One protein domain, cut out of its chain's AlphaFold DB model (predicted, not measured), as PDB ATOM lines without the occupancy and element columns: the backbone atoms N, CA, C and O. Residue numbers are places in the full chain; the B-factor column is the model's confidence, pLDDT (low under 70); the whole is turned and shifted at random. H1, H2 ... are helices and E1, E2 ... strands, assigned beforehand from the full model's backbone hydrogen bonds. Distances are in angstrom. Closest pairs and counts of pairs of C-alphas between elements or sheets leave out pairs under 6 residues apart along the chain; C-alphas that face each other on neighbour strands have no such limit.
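Overview. This is residues 6 to 96 of the 198 residues of the protein "ATP-dependent Clp protease regulatory subunit" of Candidatus Thiomargarita nelsonii (UniProt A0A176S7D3). A loose rod has the hairpin E1 and E2 at one end, then H1, H4 beside it, and H3 with short H2 toward the other end; residues 35 to 47 run lengthwise. The printed part has 91 residues, with four named helices and two antiparallel strands, in order H1, E1, E2, H2, H3, H4. It is mostly helix, with under half of its residues in named elements. The radius of gyration of the C-alphas is 15.6 A, the spans 53 by 25 by 16 A.

Along the chain. H1, residues 10 to 22, starts at C-alpha 10 (194.358, 217.913, 193.027) and spans 18.6 A. E1 is residues 24 to 26, E2 32 to 34, H2 48 to 51. H3, residues 64 to 76, spans 18.4 A. H4, residues 85 to 91, ends at C-alpha 91 (187.460, 217.407, 178.083).

Arrangement. The closest C-alphas of H1 and E1, Ile 19 and Leu 25, are 5.6 A apart. Across the hairpin E1 and E2, N 25 and O 33 are within hydrogen-bond range, 2.8 A. H1 touches H4, closest C-alphas Leu 17 and Ile 87, 6.4 A, at a steep tilt of 39 degrees, the same way. H3 and H4 are close but not clearly touching, closest C-alphas Lys 76 and Pro 85, 6.9 A. H2 and H3 are near each other. Every O i to N i+4 pair is within hydrogen-bond range in H3 and H4, 8 of 9 in H1; H2 is too short for one.

Size, cuts and confidence. The farthest C-alphas, Lys 29 and Asp 56, are 53.1 A apart. The printed part has no cut; links E2 to H2 and H2 to H3 are long. Residues 51 to 61 have pLDDT under 70.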
ATOM      1  N   ASP A   6     186.954 212.014 189.741       88.31
ATOM      2  CA  ASP A   6     186.434 212.859 190.819       88.31
ATOM      3  C   ASP A   6     187.106 212.574 192.174       88.31
ATOM      4  O   ASP A   6     187.275 213.460 193.002       88.31
ATOM      5  N   LYS A   7     187.603 211.360 192.407       89.94
ATOM      6  CA  LYS A   7     188.307 211.036 193.656       89.94
ATOM      7  C   LYS A   7     189.802 211.341 193.602       89.94
ATOM      8  O   LYS A   7     190.493 211.168 194.610       89.94
ATOM      9  N   ALA A   8     190.325 211.770 192.453       90.38
ATOM     10  CA  ALA A   8     191.744 212.036 192.294       90.38
ATOM     11  C   ALA A   8     192.194 213.236 193.142       90.38
ATOM     12  O   ALA A   8     191.496 214.237 193.301       90.38
ATOM     13  N   HIS A   9     193.414 213.151 193.669       90.56
ATOM     14  CA  HIS A   9     194.020 214.268 194.383       90.56
ATOM     15  C   HIS A   9     194.284 215.447 193.418       90.56
ATOM     16  O   HIS A   9     194.751 215.203 192.301       90.56
ATOM     17  N   PRO A  10     194.102 216.718 193.842       88.50
ATOM     18  CA  PRO A  10     194.358 217.913 193.027       88.50
ATOM     19  C   PRO A  10     195.672 217.908 192.232       88.50
ATOM     20  O   PRO A  10     195.707 218.259 191.059       88.50
ATOM     21  N   SER A  11     196.767 217.437 192.834       88.88
ATOM     22  CA  SER A  11     198.064 217.374 192.144       88.88
ATOM     23  C   SER A  11     198.081 216.437 190.930       88.88
ATOM     24  O   SER A  11     198.857 216.664 190.004       88.88
ATOM     25  N   ILE A  12     197.245 215.394 190.918       91.00
ATOM     26  CA  ILE A  12     197.083 214.482 189.778       91.00
ATOM     27  C   ILE A  12     196.233 215.146 188.694       91.00
ATOM     28  O   ILE A  12     196.586 215.078 187.518       91.00
ATOM     29  N   LEU A  13     195.178 215.861 189.090       91.56
ATOM     30  CA  LEU A  13     194.345 216.661 188.189       91.56
ATOM     31  C   LEU A  13     195.194 217.678 187.402       91.56
ATOM     32  O   LEU A  13     195.105 217.744 186.175       91.56
ATOM     33  N   THR A  14     196.137 218.357 188.064       88.94
ATOM     34  CA  THR A  14     197.100 219.248 187.389       88.94
ATOM     35  C   THR A  14     197.950 218.527 186.334       88.94
ATOM     36  O   THR A  14     198.269 219.100 185.293       88.94
ATOM     37  N   LYS A  15     198.325 217.262 186.560       91.50
ATOM     38  CA  LYS A  15     199.076 216.471 185.569       91.50
ATOM     39  C   LYS A  15     198.219 216.087 184.368       91.50
ATOM     40  O   LYS A  15     198.729 216.083 183.250       91.50
ATOM     41  N   PHE A  16     196.931 215.818 184.570       93.44
ATOM     42  CA  PHE A  16     196.018 215.576 183.455       93.44
ATOM     43  C   PHE A  16     195.830 216.809 182.580       93.44
ATOM     44  O   PHE A  16     195.754 216.651 181.368       93.44
ATOM     45  N   LEU A  17     195.858 218.020 183.140       91.94
ATOM     46  CA  LEU A  17     195.831 219.235 182.321       91.94
ATOM     47  C   LEU A  17     197.020 219.332 181.378       91.94
ATOM     48  O   LEU A  17     196.837 219.651 180.213       91.94
ATOM     49  N   GLN A  18     198.220 218.983 181.843       91.06
ATOM     50  CA  GLN A  18     199.389 218.941 180.965       91.06
ATOM     51  C   GLN A  18     199.174 217.965 179.797       91.06
ATOM     52  O   GLN A  18     199.490 218.279 178.652       91.06
ATOM     53  N   ILE A  19     198.594 216.797 180.080       94.25
ATOM     54  CA  ILE A  19     198.299 215.795 179.056       94.25
ATOM     55  C   ILE A  19     197.237 216.305 178.073       94.25
ATOM     56  O   ILE A  19     197.410 216.141 176.869       94.25
ATOM     57  N   LEU A  20     196.161 216.918 178.568       93.25
ATOM     58  CA  LEU A  20     195.054 217.415 177.747       93.25
ATOM     59  C   LEU A  20     195.439 218.648 176.913       93.25
ATOM     60  O   LEU A  20     194.933 218.802 175.805       93.25
ATOM     61  N   ASP A  21     196.343 219.494 177.416       91.56
ATOM     62  CA  ASP A  21     196.764 220.729 176.745       91.56
ATOM     63  C   ASP A  21     197.928 220.496 175.779       91.56
ATOM     64  O   ASP A  21     197.912 220.988 174.652       91.56
ATOM     65  N   GLU A  22     198.954 219.759 176.215       92.19
ATOM     66  CA  GLU A  22     200.203 219.600 175.461       92.19
ATOM     67  C   GLU A  22     200.331 218.233 174.781       92.19
ATOM     68  O   GLU A  22     201.284 218.009 174.030       92.19
ATOM     69  N   GLY A  23     199.439 217.283 175.070       93.31
ATOM     70  CA  GLY A  23     199.572 215.914 174.577       93.31
ATOM     71  C   GLY A  23     200.840 215.228 175.090       93.31
ATOM     72  O   GLY A  23     201.372 214.352 174.412       93.31
ATOM     73  N   ARG A  24     201.372 215.628 176.253       93.81
ATOM     74  CA  ARG A  24     202.553 215.013 176.874       93.81
ATOM     75  C   ARG A  24     202.530 215.136 178.394       93.81
ATOM     76  O   ARG A  24     201.893 216.020 178.952       93.81
ATOM     77  N   LEU A  25     203.283 214.271 179.059       94.25
ATOM     78  CA  LEU A  25     203.520 214.314 180.498       94.25
ATOM     79  C   LEU A  25     205.020 214.262 180.753       94.25
ATOM     80  O   LEU A  25     205.689 213.365 180.244       94.25
ATOM     81  N   THR A  26     205.531 215.179 181.572       90.31
ATOM     82  CA  THR A  26     206.932 215.150 182.012       90.31
ATOM     83  C   THR A  26     207.011 214.714 183.470       90.31
ATOM     84  O   THR A  26     206.343 215.285 184.341       90.31
ATOM     85  N   ASP A  27     207.821 213.691 183.735       89.00
ATOM     86  CA  ASP A  27     208.056 213.177 185.079       89.00
ATOM     87  C   ASP A  27     209.026 214.069 185.884       89.00
ATOM     88  O   ASP A  27     209.593 215.044 185.386       89.00
ATOM     89  N   GLY A  28     209.231 213.741 187.162       86.06
ATOM     90  CA  GLY A  28     210.145 214.493 188.033       86.06
ATOM     91  C   GLY A  28     211.629 214.378 187.659       86.06
ATOM     92  O   GLY A  28     212.442 215.135 188.184       86.06
ATOM     93  N   LYS A  29     211.994 213.449 186.767       91.94
ATOM     94  CA  LYS A  29     213.356 213.258 186.250       91.94
ATOM     95  C   LYS A  29     213.573 213.987 184.919       91.94
ATOM     96  O   LYS A  29     214.663 213.902 184.359       91.94
ATOM     97  N   GLY A  30     212.559 214.699 184.419       90.50
ATOM     98  CA  GLY A  30     212.605 215.410 183.145       90.50
ATOM     99  C   GLY A  30     212.362 214.520 181.925       90.50
ATOM    100  O   GLY A  30     212.579 214.970 180.803       90.50
ATOM    101  N   GLN A  31     211.920 213.274 182.112       92.44
ATOM    102  CA  GLN A  31     211.548 212.391 181.010       92.44
ATOM    103  C   GLN A  31     210.123 212.706 180.556       92.44
ATOM    104  O   GLN A  31     209.220 212.835 181.384       92.44
ATOM    105  N   SER A  32     209.918 212.823 179.244       93.38
ATOM    106  CA  SER A  32     208.608 213.112 178.657       93.38
ATOM    107  C   SER A  32     208.020 211.893 177.951       93.38
ATOM    108  O   SER A  32     208.678 211.278 177.114       93.38
ATOM    109  N   CYS A  33     206.753 211.608 178.242       93.31
ATOM    110  CA  CYS A  33     205.911 210.671 177.502       93.31
ATOM    111  C   CYS A  33     204.882 211.449 176.676       93.31
ATOM    112  O   CYS A  33     204.355 212.453 177.154       93.31
ATOM    113  N   TYR A  34     204.569 210.982 175.467       94.50
ATOM    114  CA  TYR A  34     203.626 211.636 174.555       94.50
ATOM    115  C   TYR A  34     202.291 210.882 174.498       94.50
ATOM    116  O   TYR A  34     202.260 209.656 174.498       94.50
ATOM    117  N   PHE A  35     201.202 211.642 174.432       95.31
ATOM    118  CA  PHE A  35     199.799 211.216 174.392       95.31
ATOM    119  C   PHE A  35     199.052 211.780 173.168       95.31
ATOM    120  O   PHE A  35     197.841 211.618 173.066       95.31
ATOM    121  N   SER A  36     199.749 212.427 172.226       90.19
ATOM    122  CA  SER A  36     199.154 213.067 171.039       90.19
ATOM    123  C   SER A  36     198.367 212.112 170.133       90.19
ATOM    124  O   SER A  36     197.482 212.549 169.409       90.19
ATOM    125  N   GLU A  37     198.672 210.815 170.186       91.88
ATOM    126  CA  GLU A  37     197.995 209.755 169.423       91.88
ATOM    127  C   GLU A  37     197.266 208.762 170.346       91.88
ATOM    128  O   GLU A  37     197.072 207.595 170.014       91.88
ATOM    129  N   SER A  38     196.896 209.200 171.553       93.25
ATOM    130  CA  SER A  38     196.229 208.361 172.551       93.25
ATOM    131  C   SER A  38     194.755 208.720 172.713       93.25
ATOM    132  O   SER A  38     194.399 209.887 172.856       93.25
ATOM    133  N   LEU A  39     193.896 207.698 172.797       93.25
ATOM    134  CA  LEU A  39     192.533 207.859 173.301       93.25
ATOM    135  C   LEU A  39     192.556 207.840 174.832       93.25
ATOM    136  O   LEU A  39     192.836 206.812 175.455       93.25
ATOM    137  N   ILE A  40     192.241 208.979 175.443       93.06
ATOM    138  CA  ILE A  40     192.157 209.106 176.896       93.06
ATOM    139  C   ILE A  40     190.698 208.991 177.316       93.06
ATOM    140  O   ILE A  40     189.858 209.793 176.925       93.06
ATOM    141  N   VAL A  41     190.418 207.987 178.141       95.12
ATOM    142  CA  VAL A  41     189.096 207.755 178.726       95.12
ATOM    143  C   VAL A  41     189.193 207.964 180.228       95.12
ATOM    144  O   VAL A  41     190.015 207.310 180.882       95.12
ATOM    145  N   PHE A  42     188.350 208.851 180.746       94.31
ATOM    146  CA  PHE A  42     188.103 209.036 182.170       94.31
ATOM    147  C   PHE A  42     186.741 208.450 182.521       94.31
ATOM    148  O   PHE A  42     185.794 208.580 181.744       94.31
ATOM    149  N   THR A  43     186.629 207.847 183.694       93.31
ATOM    150  CA  THR A  43     185.343 207.453 184.272       93.31
ATOM    151  C   THR A  43     185.093 208.273 185.540       93.31
ATOM    152  O   THR A  43     186.016 208.804 186.169       93.31
ATOM    153  N   SER A  44     183.826 208.398 185.915       90.81
ATOM    154  CA  SER A  44     183.424 209.026 187.165       90.81
ATOM    155  C   SER A  44     182.118 208.416 187.638       90.81
ATOM    156  O   SER A  44     181.244 208.103 186.831       90.81
ATOM    157  N   ASN A  45     181.990 208.286 188.956       88.44
ATOM    158  CA  ASN A  45     180.753 207.860 189.608       88.44
ATOM    159  C   ASN A  45     179.937 209.058 190.135       88.44
ATOM    160  O   ASN A  45     178.940 208.872 190.836       88.44
ATOM    161  N   ALA A  46     180.343 210.294 189.813       88.25
ATOM    162  CA  ALA A  46     179.653 211.506 190.234       88.25
ATOM    163  C   ALA A  46     178.196 211.527 189.739       88.25
ATOM    164  O   ALA A  46     177.922 211.306 188.562       88.25
ATOM    165  N   GLY A  47     177.254 211.797 190.644       81.50
ATOM    166  CA  GLY A  47     175.821 211.844 190.334       81.50
ATOM    167  C   GLY A  47     175.131 210.480 190.254       81.50
ATOM    168  O   GLY A  47     173.909 210.424 190.290       81.50
ATOM    169  N   ALA A  48     175.861 209.360 190.206       79.44
ATOM    170  CA  ALA A  48     175.236 208.045 190.043       79.44
ATOM    171  C   ALA A  48     174.321 207.662 191.225       79.44
ATOM    172  O   ALA A  48     173.256 207.088 191.023       79.44
ATOM    173  N   GLN A  49     174.704 208.010 192.459       70.69
ATOM    174  CA  GLN A  49     173.897 207.713 193.653       70.69
ATOM    175  C   GLN A  49     172.713 208.669 193.819       70.69
ATOM    176  O   GLN A  49     171.663 208.274 194.318       70.69
ATOM    177  N   GLN A  50     172.881 209.933 193.425       71.94
ATOM    178  CA  GLN A  50     171.838 210.943 193.558       71.94
ATOM    179  C   GLN A  50     170.767 210.805 192.474       71.94
ATOM    180  O   GLN A  50     169.632 211.188 192.733       71.94
ATOM    181  N   LEU A  51     171.087 210.228 191.309       69.81
ATOM    182  CA  LEU A  51     170.128 210.027 190.220       69.81
ATOM    183  C   LEU A  51     168.902 209.229 190.687       69.81
ATOM    184  O   LEU A  51     167.779 209.657 190.472       69.81
ATOM    185  N   ALA A  52     169.109 208.130 191.421       61.25
ATOM    186  CA  ALA A  52     168.018 207.308 191.954       61.25
ATOM    187  C   ALA A  52     167.164 208.015 193.031       61.25
ATOM    188  O   ALA A  52     166.063 207.566 193.337       61.25
ATOM    189  N   LEU A  53     167.682 209.094 193.629       60.72
ATOM    190  CA  LEU A  53     167.009 209.881 194.667       60.72
ATOM    191  C   LEU A  53     166.264 211.095 194.099       60.72
ATOM    192  O   LEU A  53     165.462 211.711 194.804       60.72
ATOM    193  N   LEU A  54     166.551 211.470 192.854       60.72
ATOM    194  CA  LEU A  54     165.891 212.568 192.167       60.72
ATOM    195  C   LEU A  54     164.616 212.016 191.525       60.72
ATOM    196  O   LEU A  54     164.634 210.944 190.932       60.72
ATOM    197  N   GLY A  55     163.493 212.708 191.736       55.25
ATOM    198  CA  GLY A  55     162.154 212.250 191.344       55.25
ATOM    199  C   GLY A  55     161.964 212.048 189.832       55.25
ATOM    200  O   GLY A  55     162.915 212.017 189.062       55.25
ATOM    201  N   ASP A  56     160.706 211.951 189.395       55.47
ATOM    202  CA  ASP A  56     160.301 211.492 188.050       55.47
ATOM    203  C   ASP A  56     160.977 212.164 186.832       55.47
ATOM    204  O   ASP A  56     160.936 211.604 185.741       55.47
ATOM    205  N   GLU A  57     161.614 213.326 186.994       54.38
ATOM    206  CA  GLU A  57     162.345 214.053 185.944       54.38
ATOM    207  C   GLU A  57     163.703 213.410 185.571       54.38
ATOM    208  O   GLU A  57     164.116 213.451 184.410       54.38
ATOM    209  N   TYR A  58     164.381 212.762 186.525       57.72
ATOM    210  CA  TYR A  58     165.725 212.186 186.355       57.72
ATOM    211  C   TYR A  58     165.731 210.675 186.580       57.72
ATOM    212  O   TYR A  58     166.585 210.124 187.275       57.72
ATOM    213  N   ARG A  59     164.757 209.986 185.987       64.44
ATOM    214  CA  ARG A  59     164.713 208.531 186.032       64.44
ATOM    215  C   ARG A  59     165.817 207.920 185.150       64.44
ATOM    216  O   ARG A  59     166.259 208.535 184.178       64.44
ATOM    217  N   PRO A  60     166.253 206.679 185.428       60.69
ATOM    218  CA  PRO A  60     167.210 205.970 184.574       60.69
ATOM    219  C   PRO A  60     166.753 205.772 183.115       60.69
ATOM    220  O   PRO A  60     167.589 205.501 182.251       60.69
ATOM    221  N   ASP A  61     165.448 205.895 182.846       65.00
ATOM    222  CA  ASP A  61     164.819 205.834 181.522       65.00
ATOM    223  C   ASP A  61     164.597 207.212 180.870       65.00
ATOM    224  O   ASP A  61     164.087 207.269 179.747       65.00
ATOM    225  N   SER A  62     165.016 208.310 181.516       72.94
ATOM    226  CA  SER A  62     164.993 209.648 180.919       72.94
ATOM    227  C   SER A  62     165.782 209.685 179.603       72.94
ATOM    228  O   SER A  62     166.715 208.905 179.360       72.94
ATOM    229  N   ASP A  63     165.412 210.618 178.721       82.31
ATOM    230  CA  ASP A  63     166.103 210.776 177.448       82.31
ATOM    231  C   ASP A  63     167.599 211.092 177.652       82.31
ATOM    232  O   ASP A  63     168.047 211.580 178.694       82.31
ATOM    233  N   TYR A  64     168.398 210.797 176.626       82.81
ATOM    234  CA  TYR A  64     169.852 210.924 176.717       82.81
ATOM    235  C   TYR A  64     170.314 212.353 177.034       82.81
ATOM    236  O   TYR A  64     171.297 212.526 177.749       82.81
ATOM    237  N   SER A  65     169.616 213.370 176.522       84.81
ATOM    238  CA  SER A  65     169.998 214.770 176.719       84.81
ATOM    239  C   SER A  65     169.748 215.230 178.155       84.81
ATOM    240  O   SER A  65     170.605 215.895 178.739       84.81
ATOM    241  N   THR A  66     168.645 214.780 178.758       85.50
ATOM    242  CA  THR A  66     168.327 215.012 180.172       85.50
ATOM    243  C   THR A  66     169.379 214.377 181.083       85.50
ATOM    244  O   THR A  66     169.931 215.051 181.957       85.50
ATOM    245  N   LEU A  67     169.749 213.116 180.827       84.56
ATOM    246  CA  LEU A  67     170.821 212.444 181.571       84.56
ATOM    247  C   LEU A  67     172.171 213.142 181.378       84.56
ATOM    248  O   LEU A  67     172.905 213.357 182.341       84.56
ATOM    249  N   GLN A  68     172.506 213.535 180.149       86.25
ATOM    250  CA  GLN A  68     173.758 214.233 179.874       86.25
ATOM    251  C   GLN A  68     173.840 215.551 180.651       86.25
ATOM    252  O   GLN A  68     174.864 215.828 181.278       86.25
ATOM    253  N   HIS A  69     172.760 216.335 180.661       86.75
ATOM    254  CA  HIS A  69     172.697 217.583 181.413       86.75
ATOM    255  C   HIS A  69     172.865 217.354 182.918       86.75
ATOM    256  O   HIS A  69     173.654 218.042 183.568       86.75
ATOM    257  N   TYR A  70     172.180 216.344 183.454       87.62
ATOM    258  CA  TYR A  70     172.297 215.946 184.849       87.62
ATOM    259  C   TYR A  70     173.741 215.618 185.247       87.62
ATOM    260  O   TYR A  70     174.296 216.226 186.167       87.62
ATOM    261  N   TYR A  71     174.384 214.698 184.524       87.75
ATOM    262  CA  TYR A  71     175.742 214.262 184.847       87.75
ATOM    263  C   TYR A  71     176.773 215.379 184.649       87.75
ATOM    264  O   TYR A  71     177.726 215.473 185.420       87.75
ATOM    265  N   GLN A  72     176.565 216.283 183.685       87.69
ATOM    266  CA  GLN A  72     177.388 217.489 183.549       87.69
ATOM    267  C   GLN A  72     177.319 218.379 184.796       87.69
ATOM    268  O   GLN A  72     178.348 218.908 185.221       87.69
ATOM    269  N   GLN A  73     176.133 218.565 185.382       87.56
ATOM    270  CA  GLN A  73     175.996 219.323 186.628       87.56
ATOM    271  C   GLN A  73     176.631 218.580 187.805       87.56
ATOM    272  O   GLN A  73     177.413 219.176 188.548       87.56
ATOM    273  N   ALA A  74     176.362 217.277 187.927       89.19
ATOM    274  CA  ALA A  74     176.914 216.450 188.992       89.19
ATOM    275  C   ALA A  74     178.451 216.475 188.998       89.19
ATOM    276  O   ALA A  74     179.048 216.677 190.054       89.19
ATOM    277  N   LEU A  75     179.085 216.368 187.823       88.38
ATOM    278  CA  LEU A  75     180.539 216.450 187.656       88.38
ATOM    279  C   LEU A  75     181.116 217.808 188.063       88.38
ATOM    280  O   LEU A  75     182.165 217.851 188.699       88.38
ATOM    281  N   LYS A  76     180.439 218.917 187.741       86.62
ATOM    282  CA  LYS A  76     180.883 220.263 188.155       86.62
ATOM    283  C   LYS A  76     180.871 220.441 189.672       86.62
ATOM    284  O   LYS A  76     181.685 221.188 190.200       86.62
ATOM    285  N   SER A  77     179.940 219.778 190.355       87.12
ATOM    286  CA  SER A  77     179.842 219.777 191.818       87.12
ATOM    287  C   SER A  77     180.607 218.635 192.492       87.12
ATOM    288  O   SER A  77     180.606 218.538 193.718       87.12
ATOM    289  N   ALA A  78     181.216 217.737 191.713       85.62
ATOM    290  CA  ALA A  78     181.921 216.593 192.255       85.62
ATOM    291  C   ALA A  78     183.184 217.076 192.962       85.62
ATOM    292  O   ALA A  78     183.967 217.843 192.402       85.62
ATOM    293  N   ARG A  79     183.387 216.600 194.194       79.88
ATOM    294  CA  ARG A  79     184.610 216.860 194.959       79.88
ATOM    295  C   ARG A  79     185.828 216.561 194.081       79.88
ATOM    296  O   ARG A  79     185.791 215.605 193.325       79.88
ATOM    297  N   GLY A  80     186.877 217.375 194.163       80.44
ATOM    298  CA  GLY A  80     188.085 217.225 193.344       80.44
ATOM    299  C   GLY A  80     187.983 217.995 192.028       80.44
ATOM    300  O   GLY A  80     188.814 218.868 191.771       80.44
ATOM    301  N   LEU A  81     186.940 217.733 191.235       84.00
ATOM    302  CA  LEU A  81     186.671 218.453 189.982       84.00
ATOM    303  C   LEU A  81     186.088 219.857 190.199       84.00
ATOM    304  O   LEU A  81     186.352 220.751 189.398       84.00
ATOM    305  N   ASP A  82     185.356 220.073 191.292       80.94
ATOM    306  CA  ASP A  82     184.818 221.370 191.726       80.94
ATOM    307  C   ASP A  82     185.895 222.460 191.844       80.94
ATOM    308  O   ASP A  82     185.659 223.631 191.548       80.94
ATOM    309  N   THR A  83     187.102 222.055 192.235       81.25
ATOM    310  CA  THR A  83     188.277 222.930 192.354       81.25
ATOM    311  C   THR A  83     189.108 223.040 191.073       81.25
ATOM    312  O   THR A  83     190.001 223.880 191.027       81.25
ATOM    313  N   HIS A  84     188.810 222.228 190.049       86.00
ATOM    314  CA  HIS A  84     189.533 222.167 188.769       86.00
ATOM    315  C   HIS A  84     188.564 222.208 187.568       86.00
ATOM    316  O   HIS A  84     188.553 221.289 186.733       86.00
ATOM    317  N   PRO A  85     187.717 223.252 187.448       85.19
ATOM    318  CA  PRO A  85     186.738 223.362 186.364       85.19
ATOM    319  C   PRO A  85     187.385 223.366 184.968       85.19
ATOM    320  O   PRO A  85     186.744 223.013 183.976       85.19
ATOM    321  N   GLU A  86     188.664 223.728 184.876       89.94
ATOM    322  CA  GLU A  86     189.453 223.690 183.652       89.94
ATOM    323  C   GLU A  86     189.561 222.285 183.045       89.94
ATOM    324  O   GLU A  86     189.552 222.175 181.820       89.94
ATOM    325  N   ILE A  87     189.552 221.212 183.848       91.06
ATOM    326  CA  ILE A  87     189.577 219.836 183.322       91.06
ATOM    327  C   ILE A  87     188.328 219.555 182.498       91.06
ATOM    328  O   ILE A  87     188.425 219.066 181.373       91.06
ATOM    329  N   LEU A  88     187.151 219.911 183.020       88.56
ATOM    330  CA  LEU A  88     185.889 219.724 182.305       88.56
ATOM    331  C   LEU A  88     185.824 220.587 181.042       88.56
ATOM    332  O   LEU A  88     185.285 220.149 180.026       88.56
ATOM    333  N   ASN A  89     186.415 221.784 181.074       88.81
ATOM    334  CA  ASN A  89     186.511 222.642 179.895       88.81
ATOM    335  C   ASN A  89     187.411 222.037 178.806       88.81
ATOM    336  O   ASN A  89     187.088 222.165 177.626       88.81
ATOM    337  N   ARG A  90     188.513 221.369 179.180       92.69
ATOM    338  CA  ARG A  90     189.410 220.685 178.232       92.69
ATOM    339  C   ARG A  90     188.826 219.400 177.675       92.69
ATOM    340  O   ARG A  90     188.930 219.166 176.477       92.69
ATOM    341  N   ILE A  91     188.190 218.598 178.527       91.06
ATOM    342  CA  ILE A  91     187.460 217.407 178.083       91.06
ATOM    343  C   ILE A  91     186.322 217.825 177.148       91.06
ATOM    344  O   ILE A  91     186.094 217.164 176.143       91.06
ATOM    345  N   GLY A  92     185.651 218.940 177.442       89.19
ATOM    346  CA  GLY A  92     184.498 219.427 176.698       89.19
ATOM    347  C   GLY A  92     183.215 218.733 177.150       89.19
ATOM    348  O   GLY A  92     183.123 217.508 177.192       89.19
ATOM    349  N   LEU A  93     182.183 219.519 177.464       80.12
ATOM    350  CA  LEU A  93     180.924 218.986 177.998       80.12
ATOM    351  C   LEU A  93     180.202 218.043 177.017       80.12
ATOM    352  O   LEU A  93     179.496 217.135 177.450       80.12
ATOM    353  N   SER A  94     180.408 218.228 175.709       82.69
ATOM    354  CA  SER A  94     179.873 217.359 174.652       82.69
ATOM    355  C   SER A  94     180.498 215.964 174.629       82.69
ATOM    356  O   SER A  94     179.891 215.046 174.089       82.69
ATOM    357  N   ASN A  95     181.689 215.801 175.212       88.69
ATOM    358  CA  ASN A  95     182.418 214.533 175.249       88.69
ATOM    359  C   ASN A  95     182.107 213.725 176.519       88.69
ATOM    360  O   ASN A  95     182.666 212.650 176.728       88.69
ATOM    361  N   ILE A  96     181.207 214.229 177.369       87.94
ATOM    362  CA  ILE A  96     180.684 213.497 178.519       87.94
ATOM    363  C   ILE A  96     179.581 212.564 178.023       87.94
ATOM    364  O   ILE A  96     178.536 213.016 177.546       87.94
TER     365      ILE A  96